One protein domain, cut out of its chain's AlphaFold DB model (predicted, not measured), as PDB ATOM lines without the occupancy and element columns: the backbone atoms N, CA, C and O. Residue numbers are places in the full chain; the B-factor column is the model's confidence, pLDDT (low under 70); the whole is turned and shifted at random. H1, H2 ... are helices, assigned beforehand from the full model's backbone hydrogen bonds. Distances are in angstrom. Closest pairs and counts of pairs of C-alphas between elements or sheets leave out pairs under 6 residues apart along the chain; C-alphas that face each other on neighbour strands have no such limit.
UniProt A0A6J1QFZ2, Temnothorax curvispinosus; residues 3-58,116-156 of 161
ATOM      1  N   MET A   3      52.357  14.677  29.431       85.25
ATOM      2  CA  MET A   3      53.636  15.332  29.771       85.25
ATOM      3  C   MET A   3      53.595  16.208  31.036       85.25
ATOM      4  O   MET A   3      54.646  16.589  31.536       85.25
ATOM      5  N   THR A   4      52.410  16.542  31.554       90.50
ATOM      6  CA  THR A   4      52.259  17.343  32.781       90.50
ATOM      7  C   THR A   4      52.096  16.488  34.030       90.50
ATOM      8  O   THR A   4      52.258  17.012  35.128       90.50
ATOM      9  N   ILE A   5      51.845  15.179  33.894       92.75
ATOM     10  CA  ILE A   5      51.732  14.261  35.036       92.75
ATOM     11  C   ILE A   5      52.991  14.273  35.913       92.75
ATOM     12  O   ILE A   5      52.834  14.400  37.122       92.75
ATOM     13  N   PRO A   6      54.224  14.230  35.366       92.94
ATOM     14  CA  PRO A   6      55.432  14.297  36.188       92.94
ATOM     15  C   PRO A   6      55.535  15.571  37.039       92.94
ATOM     16  O   PRO A   6      56.185  15.557  38.074       92.94
ATOM     17  N   LEU A   7      54.885  16.670  36.642       93.31
ATOM     18  CA  LEU A   7      54.883  17.920  37.412       93.31
ATOM     19  C   LEU A   7      53.954  17.867  38.633       93.31
ATOM     20  O   LEU A   7      53.963  18.792  39.442       93.31
ATOM     21  N   LEU A   8      53.125  16.833  38.758       94.12
ATOM     22  CA  LEU A   8      52.219  16.671  39.882       94.12
ATOM     23  C   LEU A   8      52.931  16.036  41.081       94.12
ATOM     24  O   LEU A   8      53.834  15.215  40.898       94.12
ATOM     25  N   PRO A   9      52.472  16.321  42.308       94.00
ATOM     26  CA  PRO A   9      52.743  15.453  43.444       94.00
ATOM     27  C   PRO A   9      52.236  14.031  43.172       94.00
ATOM     28  O   PRO A   9      51.210  13.845  42.505       94.00
ATOM     29  N   GLU A  10      52.908  13.029  43.736       93.44
ATOM     30  CA  GLU A  10      52.587  11.616  43.503       93.44
ATOM     31  C   GLU A  10      51.125  11.259  43.817       93.44
ATOM     32  O   GLU A  10      50.509  10.489  43.078       93.44
ATOM     33  N   GLN A  11      50.509  11.896  44.825       94.12
ATOM     34  CA  GLN A  11      49.122  11.616  45.213       94.12
ATOM     35  C   GLN A  11      48.082  11.946  44.126       94.12
ATOM     36  O   GLN A  11      46.938  11.491  44.198       94.12
ATOM     37  N   TYR A  12      48.450  12.735  43.113       94.88
ATOM     38  CA  TYR A  12      47.558  13.098  42.012       94.88
ATOM     39  C   TYR A  12      47.721  12.215  40.772       94.88
ATOM     40  O   TYR A  12      46.895  12.325  39.868       94.88
ATOM     41  N   PHE A  13      48.713  11.320  40.716       95.12
ATOM     42  CA  PHE A  13      48.999  10.511  39.522       95.12
ATOM     43  C   PHE A  13      47.813   9.634  39.113       95.12
ATOM     44  O   PHE A  13      47.384   9.685  37.961       95.12
ATOM     45  N   THR A  14      47.223   8.892  40.054       94.81
ATOM     46  CA  THR A  14      46.062   8.028  39.774       94.81
ATOM     47  C   THR A  14      44.861   8.842  39.297       94.81
ATOM     48  O   THR A  14      44.229   8.506  38.298       94.81
ATOM     49  N   LYS A  15      44.575   9.974  39.956       95.12
ATOM     50  CA  LYS A  15      43.486  10.876  39.545       95.12
ATOM     51  C   LYS A  15      43.735  11.455  38.150       95.12
ATOM     52  O   LYS A  15      42.812  11.526  37.345       95.12
ATOM     53  N   ALA A  16      44.973  11.840  37.853       94.12
ATOM     54  CA  ALA A  16      45.360  12.355  36.548       94.12
ATOM     55  C   ALA A  16      45.251  11.289  35.450       94.12
ATOM     56  O   ALA A  16      44.761  11.593  34.366       94.12
ATOM     57  N   TYR A  17      45.640  10.046  35.741       94.12
ATOM     58  CA  TYR A  17      45.476   8.914  34.830       94.12
ATOM     59  C   TYR A  17      44.005   8.681  34.473       94.12
ATOM     60  O   TYR A  17      43.673   8.631  33.294       94.12
ATOM     61  N   HIS A  18      43.101   8.663  35.459       93.69
ATOM     62  CA  HIS A  18      41.666   8.540  35.182       93.69
ATOM     63  C   HIS A  18      41.127   9.687  34.319       93.69
ATOM     64  O   HIS A  18      40.321   9.451  33.422       93.69
ATOM     65  N   ILE A  19      41.595  10.923  34.536       92.69
ATOM     66  CA  ILE A  19      41.241  12.053  33.665       92.69
ATOM     67  C   ILE A  19      41.719  11.802  32.231       92.69
ATOM     68  O   ILE A  19      40.967  12.089  31.307       92.69
ATOM     69  N   LEU A  20      42.930  11.264  32.033       90.06
ATOM     70  CA  LEU A  20      43.425  10.926  30.696       90.06
ATOM     71  C   LEU A  20      42.550   9.868  30.020       90.06
ATOM     72  O   LEU A  20      42.121  10.094  28.892       90.06
ATOM     73  N   CYS A  21      42.245   8.766  30.710       90.12
ATOM     74  CA  CYS A  21      41.376   7.711  30.183       90.12
ATOM     75  C   CYS A  21      40.011   8.264  29.763       90.12
ATOM     76  O   CYS A  21      39.545   7.977  28.668       90.12
ATOM     77  N   ASN A  22      39.415   9.126  30.591       89.00
ATOM     78  CA  ASN A  22      38.115   9.738  30.307       89.00
ATOM     79  C   ASN A  22      38.152  10.750  29.151       89.00
ATOM     80  O   ASN A  22      37.102  11.139  28.652       89.00
ATOM     81  N   THR A  23      39.336  11.228  28.757       84.44
ATOM     82  CA  THR A  23      39.499  12.129  27.604       84.44
ATOM     83  C   THR A  23      39.782  11.403  26.291       84.44
ATOM     84  O   THR A  23      39.851  12.066  25.261       84.44
ATOM     85  N   CYS A  24      39.969  10.083  26.310       82.19
ATOM     86  CA  CYS A  24      40.182   9.301  25.097       82.19
ATOM     87  C   CYS A  24      38.844   8.970  24.436       82.19
ATOM     88  O   CYS A  24      37.971   8.371  25.058       82.19
ATOM     89  N   GLU A  25      38.696   9.358  23.173       80.62
ATOM     90  CA  GLU A  25      37.498   9.095  22.380       80.62
ATOM     91  C   GLU A  25      37.679   7.797  21.581       80.62
ATOM     92  O   GLU A  25      38.660   7.644  20.857       80.62
ATOM     93  N   GLU A  26      36.725   6.868  21.684       74.12
ATOM     94  CA  GLU A  26      36.779   5.565  20.992       74.12
ATOM     95  C   GLU A  26      36.751   5.688  19.458       74.12
ATOM     96  O   GLU A  26      37.176   4.779  18.753       74.12
ATOM     97  N   ASN A  27      36.278   6.824  18.938       77.12
ATOM     98  CA  ASN A  27      36.209   7.106  17.503       77.12
ATOM     99  C   ASN A  27      37.513   7.694  16.932       77.12
ATOM    100  O   ASN A  27      37.567   7.997  15.738       77.12
ATOM    101  N   ASP A  28      38.545   7.900  17.759       83.00
ATOM    102  CA  ASP A  28      39.831   8.426  17.304       83.00
ATOM    103  C   ASP A  28      40.561   7.373  16.441       83.00
ATOM    104  O   ASP A  28      40.691   6.218  16.856       83.00
ATOM    105  N   PRO A  29      41.064   7.729  15.243       86.25
ATOM    106  CA  PRO A  29      41.783   6.793  14.378       86.25
ATOM    107  C   PRO A  29      43.042   6.187  15.026       86.25
ATOM    108  O   PRO A  29      43.487   5.119  14.605       86.25
ATOM    109  N   ASP A  30      43.611   6.833  16.047       89.25
ATOM    110  CA  ASP A  30      44.755   6.352  16.822       89.25
ATOM    111  C   ASP A  30      44.354   5.744  18.183       89.25
ATOM    112  O   ASP A  30      45.233   5.451  18.999       89.25
ATOM    113  N   TYR A  31      43.061   5.497  18.438       88.12
ATOM    114  CA  TYR A  31      42.547   5.010  19.727       88.12
ATOM    115  C   TYR A  31      43.309   3.793  20.275       88.12
ATOM    116  O   TYR A  31      43.727   3.809  21.432       88.12
ATOM    117  N   GLU A  32      43.575   2.771  19.455       89.31
ATOM    118  CA  GLU A  32      44.312   1.580  19.907       89.31
ATOM    119  C   GLU A  32      45.754   1.909  20.337       89.31
ATOM    120  O   GLU A  32      46.210   1.437  21.378       89.31
ATOM    121  N   LYS A  33      46.455   2.801  19.622       91.50
ATOM    122  CA  LYS A  33      47.802   3.251  20.025       91.50
ATOM    123  C   LYS A  33      47.754   4.067  21.312       91.50
ATOM    124  O   LYS A  33      48.621   3.937  22.175       91.50
ATOM    125  N   ILE A  34      46.743   4.927  21.447       90.50
ATOM    126  CA  ILE A  34      46.532   5.738  22.648       90.50
ATOM    127  C   ILE A  34      46.254   4.824  23.845       90.50
ATOM    128  O   ILE A  34      46.822   5.025  24.918       90.50
ATOM    129  N   LYS A  35      45.445   3.783  23.659       91.06
ATOM    130  CA  LYS A  35      45.134   2.776  24.672       91.06
ATOM    131  C   LYS A  35      46.369   1.978  25.089       91.06
ATOM    132  O   LYS A  35      46.612   1.837  26.285       91.06
ATOM    133  N   GLU A  36      47.189   1.516  24.143       93.19
ATOM    134  CA  GLU A  36      48.480   0.878  24.447       93.19
ATOM    135  C   GLU A  36      49.394   1.802  25.262       93.19
ATOM    136  O   GLU A  36      49.995   1.386  26.258       93.19
ATOM    137  N   PHE A  37      49.458   3.078  24.884       92.81
ATOM    138  CA  PHE A  37      50.226   4.076  25.616       92.81
ATOM    139  C   PHE A  37      49.682   4.310  27.033       92.81
ATOM    140  O   PHE A  37      50.462   4.387  27.983       92.81
ATOM    141  N   LEU A  38      48.362   4.373  27.214       92.69
ATOM    142  CA  LEU A  38      47.744   4.481  28.537       92.69
ATOM    143  C   LEU A  38      48.058   3.269  29.418       92.69
ATOM    144  O   LEU A  38      48.438   3.454  30.572       92.69
ATOM    145  N   ILE A  39      48.013   2.054  28.867       94.00
ATOM    146  CA  ILE A  39      48.420   0.832  29.580       94.00
ATOM    147  C   ILE A  39      49.888   0.924  30.016       94.00
ATOM    148  O   ILE A  39      50.243   0.520  31.127       94.00
ATOM    149  N   TYR A  40      50.762   1.464  29.163       94.44
ATOM    150  CA  TYR A  40      52.155   1.708  29.527       94.44
ATOM    151  C   TYR A  40      52.282   2.714  30.680       94.44
ATOM    152  O   TYR A  40      53.030   2.453  31.627       94.44
ATOM    153  N   VAL A  41      51.553   3.834  30.627       92.56
ATOM    154  CA  VAL A  41      51.536   4.855  31.691       92.56
ATOM    155  C   VAL A  41      51.045   4.245  33.002       92.56
ATOM    156  O   VAL A  41      51.679   4.426  34.038       92.56
ATOM    157  N   GLU A  42      49.975   3.458  32.971       94.06
ATOM    158  CA  GLU A  42      49.453   2.763  34.146       94.06
ATOM    159  C   GLU A  42      50.501   1.833  34.767       94.06
ATOM    160  O   GLU A  42      50.873   1.981  35.931       94.06
ATOM    161  N   LYS A  43      51.040   0.904  33.971       93.25
ATOM    162  CA  LYS A  43      51.962  -0.128  34.462       93.25
ATOM    163  C   LYS A  43      53.309   0.439  34.893       93.25
ATOM    164  O   LYS A  43      53.911  -0.049  35.850       93.25
ATOM    165  N   THR A  44      53.801   1.451  34.183       92.62
ATOM    166  CA  THR A  44      55.168   1.952  34.355       92.62
ATOM    167  C   THR A  44      55.217   3.202  35.211       92.62
ATOM    168  O   THR A  44      56.105   3.312  36.056       92.62
ATOM    169  N   TRP A  45      54.311   4.159  34.983       93.44
ATOM    170  CA  TRP A  45      54.390   5.455  35.646       93.44
ATOM    171  C   TRP A  45      53.727   5.442  37.013       93.44
ATOM    172  O   TRP A  45      54.334   5.925  37.965       93.44
ATOM    173  N   LEU A  46      52.539   4.842  37.150       92.56
ATOM    174  CA  LEU A  46      51.856   4.801  38.450       92.56
ATOM    175  C   LEU A  46      52.638   3.974  39.476       92.56
ATOM    176  O   LEU A  46      52.811   4.407  40.611       92.56
ATOM    177  N   SER A  47      53.200   2.833  39.064       91.12
ATOM    178  CA  SER A  47      54.029   1.983  39.936       91.12
ATOM    179  C   SER A  47      55.335   2.650  40.392       91.12
ATOM    180  O   SER A  47      55.967   2.196  41.345       91.12
ATOM    181  N   LYS A  48      55.754   3.730  39.721       93.25
ATOM    182  CA  LYS A  48      56.989   4.476  39.991       93.25
ATOM    183  C   LYS A  48      56.723   5.965  40.232       93.25
ATOM    184  O   LYS A  48      57.629   6.768  40.014       93.25
ATOM    185  N   ALA A  49      55.524   6.332  40.691       92.00
ATOM    186  CA  ALA A  49      55.097   7.728  40.828       92.00
ATOM    187  C   ALA A  49      56.100   8.578  41.626       92.00
ATOM    188  O   ALA A  49      56.528   9.618  41.130       92.00
ATOM    189  N   LEU A  50      56.586   8.074  42.768       90.81
ATOM    190  CA  LEU A  50      57.617   8.729  43.588       90.81
ATOM    191  C   LEU A  50      58.896   9.070  42.802       90.81
ATOM    192  O   LEU A  50      59.517  10.100  43.033       90.81
ATOM    193  N   LYS A  51      59.317   8.198  41.877       89.62
ATOM    194  CA  LYS A  51      60.548   8.381  41.084       89.62
ATOM    195  C   LYS A  51      60.341   9.266  39.858       89.62
ATOM    196  O   LYS A  51      61.307   9.814  39.341       89.62
ATOM    197  N   ILE A  52      59.118   9.312  39.340       90.25
ATOM    198  CA  ILE A  52      58.772  10.039  38.113       90.25
ATOM    199  C   ILE A  52      58.309  11.456  38.430       90.25
ATOM    200  O   ILE A  52      58.488  12.348  37.603       90.25
ATOM    201  N   SER A  53      57.721  11.674  39.606       92.62
ATOM    202  CA  SER A  53      57.358  13.006  40.060       92.62
ATOM    203  C   SER A  53      58.607  13.880  40.161       92.62
ATOM    204  O   SER A  53      59.592  13.543  40.810       92.62
ATOM    205  N   VAL A  54      58.542  15.025  39.492       91.94
ATOM    206  CA  VAL A  54      59.507  16.126  39.565       91.94
ATOM    207  C   VAL A  54      58.868  17.342  40.240       91.94
ATOM    208  O   VAL A  54      59.282  18.484  40.020       91.94
ATOM    209  N   TYR A  55      57.825  17.103  41.039       91.50
ATOM    210  CA  TYR A  55      57.207  18.107  41.891       91.50
ATOM    211  C   TYR A  55      58.249  18.702  42.840       91.50
ATOM    212  O   TYR A  55      59.072  17.973  43.386       91.50
ATOM    213  N   GLU A  56      58.267  20.034  42.950       87.38
ATOM    214  CA  GLU A  56      59.267  20.803  43.716       87.38
ATOM    215  C   GLU A  56      60.737  20.545  43.331       87.38
ATOM    216  O   GLU A  56      61.657  21.058  43.968       87.38
ATOM    217  N   CYS A  57      60.995  19.817  42.240       85.94
ATOM    218  CA  CYS A  57      62.352  19.540  41.811       85.94
ATOM    219  C   CYS A  57      62.919  20.735  41.020       85.94
ATOM    220  O   CYS A  57      62.345  21.138  39.994       85.94
ATOM    221  N   PRO A  58      64.076  21.297  41.425       76.12
ATOM    222  CA  PRO A  58      64.711  22.379  40.679       76.12
ATOM    223  C   PRO A  58      65.179  21.909  39.292       76.12
ATOM    224  O   PRO A  58      65.081  22.660  38.321       76.12
ATOM    225  N   ARG A 116      65.591  33.453  28.790       79.94
ATOM    226  CA  ARG A 116      64.440  34.074  29.466       79.94
ATOM    227  C   ARG A 116      63.189  33.191  29.416       79.94
ATOM    228  O   ARG A 116      62.587  32.927  30.449       79.94
ATOM    229  N   LYS A 117      62.885  32.620  28.244       82.00
ATOM    230  CA  LYS A 117      61.766  31.678  28.052       82.00
ATOM    231  C   LYS A 117      61.844  30.460  28.976       82.00
ATOM    232  O   LYS A 117      60.820  29.934  29.390       82.00
ATOM    233  N   SER A 118      63.046  29.962  29.268       81.06
ATOM    234  CA  SER A 118      63.208  28.832  30.184       81.06
ATOM    235  C   SER A 118      62.919  29.222  31.629       81.06
ATOM    236  O   SER A 118      62.358  28.406  32.352       81.06
ATOM    237  N   ILE A 119      63.313  30.429  32.033       84.50
ATOM    238  CA  ILE A 119      63.072  30.956  33.379       84.50
ATOM    239  C   ILE A 119      61.573  31.201  33.569       84.50
ATOM    240  O   ILE A 119      60.993  30.709  34.528       84.50
ATOM    241  N   GLU A 120      60.929  31.865  32.606       87.56
ATOM    242  CA  GLU A 120      59.482  32.122  32.615       87.56
ATOM    243  C   GLU A 120      58.670  30.821  32.714       87.56
ATOM    244  O   GLU A 120      57.698  30.748  33.462       87.56
ATOM    245  N   ARG A 121      59.094  29.754  32.021       86.12
ATOM    246  CA  ARG A 121      58.446  28.441  32.152       86.12
ATOM    247  C   ARG A 121      58.608  27.827  33.539       86.12
ATOM    248  O   ARG A 121      57.649  27.238  34.024       86.12
ATOM    249  N   ASP A 122      59.781  27.928  34.162       87.50
ATOM    250  CA  ASP A 122      59.979  27.406  35.520       87.50
ATOM    251  C   ASP A 122      59.107  28.148  36.534       87.50
ATOM    252  O   ASP A 122      58.481  27.502  37.372       87.50
ATOM    253  N   VAL A 123      59.017  29.477  36.412       89.44
ATOM    254  CA  VAL A 123      58.131  30.310  37.239       89.44
ATOM    255  C   VAL A 123      56.676  29.883  37.050       89.44
ATOM    256  O   VAL A 123      56.013  29.548  38.026       89.44
ATOM    257  N   LYS A 124      56.214  29.753  35.799       91.19
ATOM    258  CA  LYS A 124      54.861  29.267  35.485       91.19
ATOM    259  C   LYS A 124      54.581  27.889  36.095       91.19
ATOM    260  O   LYS A 124      53.500  27.662  36.632       91.19
ATOM    261  N   ILE A 125      55.516  26.943  35.999       91.19
ATOM    262  CA  ILE A 125      55.346  25.607  36.595       91.19
ATOM    263  C   ILE A 125      55.204  25.721  38.114       91.19
ATOM    264  O   ILE A 125      54.301  25.115  38.681       91.19
ATOM    265  N   PHE A 126      56.052  26.519  38.755       91.25
ATOM    266  CA  PHE A 126      56.024  26.697  40.202       91.25
ATOM    267  C   PHE A 126      54.713  27.337  40.685       91.25
ATOM    268  O   PHE A 126      54.060  26.811  41.584       91.25
ATOM    269  N   GLU A 127      54.275  28.420  40.044       92.19
ATOM    270  CA  GLU A 127      53.017  29.101  40.380       92.19
ATOM    271  C   GLU A 127      51.809  28.172  40.206       92.19
ATOM    272  O   GLU A 127      50.992  28.024  41.112       92.19
ATOM    273  N   THR A 128      51.732  27.461  39.078       92.12
ATOM    274  CA  THR A 128      50.620  26.533  38.802       92.12
ATOM    275  C   THR A 128      50.585  25.340  39.753       92.12
ATOM    276  O   THR A 128      49.504  24.857  40.094       92.12
ATOM    277  N   GLN A 129      51.746  24.872  40.217       93.81
ATOM    278  CA  GLN A 129      51.845  23.871  41.278       93.81
ATOM    279  C   GLN A 129      51.277  24.400  42.602       93.81
ATOM    280  O   GLN A 129      50.478  23.707  43.234       93.81
ATOM    281  N   ILE A 130      51.618  25.630  43.002       93.69
ATOM    282  CA  ILE A 130      51.057  26.265  44.207       93.69
ATOM    283  C   ILE A 130      49.539  26.428  44.078       93.69
ATOM    284  O   ILE A 130      48.791  26.134  45.016       93.69
ATOM    285  N   ASP A 131      49.057  26.875  42.922       93.69
ATOM    286  CA  ASP A 131      47.629  27.071  42.670       93.69
ATOM    287  C   ASP A 131      46.849  25.751  42.737       93.69
ATOM    288  O   ASP A 131      45.751  25.711  43.294       93.69
ATOM    289  N   LEU A 132      47.435  24.657  42.239       94.56
ATOM    290  CA  LEU A 132      46.855  23.320  42.338       94.56
ATOM    291  C   LEU A 132      46.748  22.854  43.798       94.56
ATOM    292  O   LEU A 132      45.689  22.386  44.214       94.56
ATOM    293  N   ILE A 133      47.822  22.994  44.583       94.31
ATOM    294  CA  ILE A 133      47.845  22.570  45.994       94.31
ATOM    295  C   ILE A 133      46.901  23.410  46.854       94.31
ATOM    296  O   ILE A 133      46.203  22.876  47.711       94.31
ATOM    297  N   SER A 134      46.839  24.717  46.597       93.56
ATOM    298  CA  SER A 134      45.925  25.631  47.295       93.56
ATOM    299  C   SER A 134      44.458  25.483  46.867       93.56
ATOM    300  O   SER A 134      43.595  26.161  47.418       93.56
ATOM    301  N   GLY A 135      44.158  24.612  45.896       91.62
ATOM    302  CA  GLY A 135      42.803  24.379  45.393       91.62
ATOM    303  C   GLY A 135      42.256  25.501  44.503       91.62
ATOM    304  O   GLY A 135      41.086  25.458  44.128       91.62
ATOM    305  N   ARG A 136      43.086  26.488  44.139       92.12
ATOM    306  CA  ARG A 136      42.730  27.585  43.222       92.12
ATOM    307  C   ARG A 136      42.659  27.129  41.764       92.12
ATOM    308  O   ARG A 136      41.992  27.769  40.956       92.12
ATOM    309  N   LEU A 137      43.320  26.020  41.437       92.19
ATOM    310  CA  LEU A 137      43.355  25.427  40.104       92.19
ATOM    311  C   LEU A 137      42.891  23.968  40.151       92.19
ATOM    312  O   LEU A 137      43.400  23.162  40.929       92.19
ATOM    313  N   LEU A 138      41.950  23.598  39.280       93.81
ATOM    314  CA  LEU A 138      41.485  22.213  39.181       93.81
ATOM    315  C   LEU A 138      42.530  21.334  38.480       93.81
ATOM    316  O   LEU A 138      43.151  21.746  37.499       93.81
ATOM    317  N   LEU A 139      42.646  20.070  38.898       92.94
ATOM    318  CA  LEU A 139      43.593  19.108  38.312       92.94
ATOM    319  C   LEU A 139      43.448  18.981  36.785       92.94
ATOM    320  O   LEU A 139      44.438  18.945  36.059       92.94
ATOM    321  N   GLN A 140      42.214  18.962  36.276       91.12
ATOM    322  CA  GLN A 140      41.959  18.886  34.835       91.12
ATOM    323  C   GLN A 140      42.467  20.127  34.083       91.12
ATOM    324  O   GLN A 140      42.962  20.003  32.961       91.12
ATOM    325  N   GLN A 141      42.363  21.312  34.696       90.75
ATOM    326  CA  GLN A 141      42.882  22.556  34.127       90.75
ATOM    327  C   GLN A 141      44.411  22.523  34.114       90.75
ATOM    328  O   GLN A 141      45.000  22.740  33.055       90.75
ATOM    329  N   PHE A 142      45.036  22.142  35.235       92.06
ATOM    330  CA  PHE A 142      46.487  21.972  35.344       92.06
ATOM    331  C   PHE A 142      47.040  21.057  34.239       92.06
ATOM    332  O   PHE A 142      47.967  21.428  33.519       92.06
ATOM    333  N   LEU A 143      46.410  19.895  34.014       90.81
ATOM    334  CA  LEU A 143      46.853  18.928  33.003       90.81
ATOM    335  C   LEU A 143      46.849  19.477  31.563       90.81
ATOM    336  O   LEU A 143      47.559  18.949  30.700       90.81
ATOM    337  N   ARG A 144      46.065  20.528  31.292       89.06
ATOM    338  CA  ARG A 144      45.946  21.181  29.979       89.06
ATOM    339  C   ARG A 144      46.833  22.421  29.819       89.06
ATOM    340  O   ARG A 144      46.994  22.875  28.689       89.06
ATOM    341  N   MET A 145      47.433  22.944  30.892       84.25
ATOM    342  CA  MET A 145      48.132  24.241  30.875       84.25
ATOM    343  C   MET A 145      49.385  24.309  30.000       84.25
ATOM    344  O   MET A 145      49.780  25.413  29.639       84.25
ATOM    345  N   PHE A 146      49.993  23.166  29.673       79.50
ATOM    346  CA  PHE A 146      51.286  23.081  28.979       79.50
ATOM    347  C   PHE A 146      51.196  22.316  27.646       79.50
ATOM    348  O   PHE A 146      52.127  21.628  27.230       79.50
ATOM    349  N   ILE A 147      50.030  22.350  26.993       75.50
ATOM    350  CA  ILE A 147      49.848  21.763  25.661       75.50
ATOM    351  C   ILE A 147      50.234  22.826  24.625       75.50
ATOM    352  O   ILE A 147      49.560  23.847  24.498       75.50
ATOM    353  N   GLY A 148      51.304  22.563  23.867       59.81
ATOM    354  CA  GLY A 148      52.088  23.541  23.094       59.81
ATOM    355  C   GLY A 148      51.394  24.398  22.020       59.81
ATOM    356  O   GLY A 148      52.082  25.181  21.377       59.81
ATOM    357  N   LYS A 149      50.073  24.305  21.815       48.28
ATOM    358  CA  LYS A 149      49.300  25.259  20.985       48.28
ATOM    359  C   LYS A 149      48.557  26.336  21.794       48.28
ATOM    360  O   LYS A 149      48.141  27.333  21.220       48.28
ATOM    361  N   LEU A 150      48.396  26.158  23.108       46.66
ATOM    362  CA  LEU A 150      47.684  27.083  24.009       46.66
ATOM    363  C   LEU A 150      48.619  27.947  24.871       46.66
ATOM    364  O   LEU A 150      48.163  28.921  25.471       46.66
ATOM    365  N   ASP A 151      49.912  27.613  24.916       46.06
ATOM    366  CA  ASP A 151      50.915  28.330  25.713       46.06
ATOM    367  C   ASP A 151      51.169  29.766  25.228       46.06
ATOM    368  O   ASP A 151      51.476  30.629  26.046       46.06
ATOM    369  N   ASP A 152      51.000  30.042  23.929       44.81
ATOM    370  CA  ASP A 152      51.341  31.347  23.335       44.81
ATOM    371  C   ASP A 152      50.235  32.410  23.493       44.81
ATOM    372  O   ASP A 152      50.509  33.608  23.429       44.81
ATOM    373  N   TYR A 153      48.984  31.990  23.734       41.56
ATOM    374  CA  TYR A 153      47.827  32.897  23.754       41.56
ATOM    375  C   TYR A 153      47.336  33.243  25.165       41.56
ATOM    376  O   TYR A 153      47.063  34.406  25.443       41.56
ATOM    377  N   ARG A 154      47.269  32.279  26.096       42.88
ATOM    378  CA  ARG A 154      46.617  32.512  27.402       42.88
ATOM    379  C   ARG A 154      47.484  33.203  28.454       42.88
ATOM    380  O   ARG A 154      46.947  33.800  29.380       42.88
ATOM    381  N   TRP A 155      48.811  33.156  28.327       41.72
ATOM    382  CA  TRP A 155      49.688  33.795  29.318       41.72
ATOM    383  C   TRP A 155      49.699  35.324  29.219       41.72
ATOM    384  O   TRP A 155      49.927  35.995  30.219       41.72
ATOM    385  N   LYS A 156      49.394  35.889  28.043       41.38
ATOM    386  CA  LYS A 156      49.310  37.348  27.865       41.38
ATOM    387  C   LYS A 156      48.060  37.965  28.492       41.38
ATOM    388  O   LYS A 156      48.107  39.117  28.894       41.38
TER     389      LYS A 156
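AT A GLANCE: This is residues 3 to 58 and 116 to 156 of the 161 residues of a protein of Temnothorax curvispinosus (UniProt A0A6J1QFZ2). The longest helix, H3, and H2 lie side by side as a helical hairpin along one side, and H4 lies on the opposite side. The short H1 and H5 fill the middle between them, while H6 hangs off one end beyond H5 and residues 27 to 33 stick out. The printed part has 97 residues with six named helices in the order H1 to H6, no named strand, and is all helix. It is compact, with a radius of gyration of the C-alphas of 14.4 A and spans of 39 by 31 by 25 A.

IN THESE COORDINATES: H3, residues 31 to 52, begins with C-alpha 31 at (42.547, 5.010, 19.727), measures 25.0 A, and has a kink of 63 degrees near residue 46. H2 is residues 10 to 22, 19.7 A; H1 residues 3 to 7, 8.2 A; H4 residues 116 to 133, 26.1 A; H5 residues 139 to 144, 8.9 A. H6, residues 151 to 156, 9.4 A, ends with C-alpha 156 at (49.310, 37.348, 27.865).

HOW THE PARTS SIT: H3 and H2 form a hairpin and touch, closest C-alphas Ala 49 and Glu 10 at 5.3 A, at a shallow tilt of 6 degrees, opposite ways. H2 touches H5 with residues 16 to 19 alone, C-alphas Ile 19 and Gln 140 being closest at 7.0 A, at a steep tilt of 67 degrees. H5, the hub, touches H1, closest C-alphas Leu 143 and Thr 4 at 5.6 A. H4 and H5, a hairpin, only just touch, with 3 pairs of C-alphas within 8 A, closest Leu 132 and Leu 139 at 6.7 A. H6 touches no helix. Every O i to N i+4 pair is within hydrogen-bond range in H4, against 7 of 9 in H2, 13 of 18 in H3, 1 of 2 in H5, 0 of 1 in H1 and 0 of 2 in H6; O i to N i+3 gives 1 of 2 in H1 and 0 of 3 in H6.

THE WHOLE: The C-alphas of Asn 27 and Arg 116 are farthest apart, 40.8 A. Residues 59 to 115 are not printed, and C-alphas 58 and 116 are 16.2 A apart across this cut. Of the links that are printed whole, none is long. Residues 148 to 156 have pLDDT under 70.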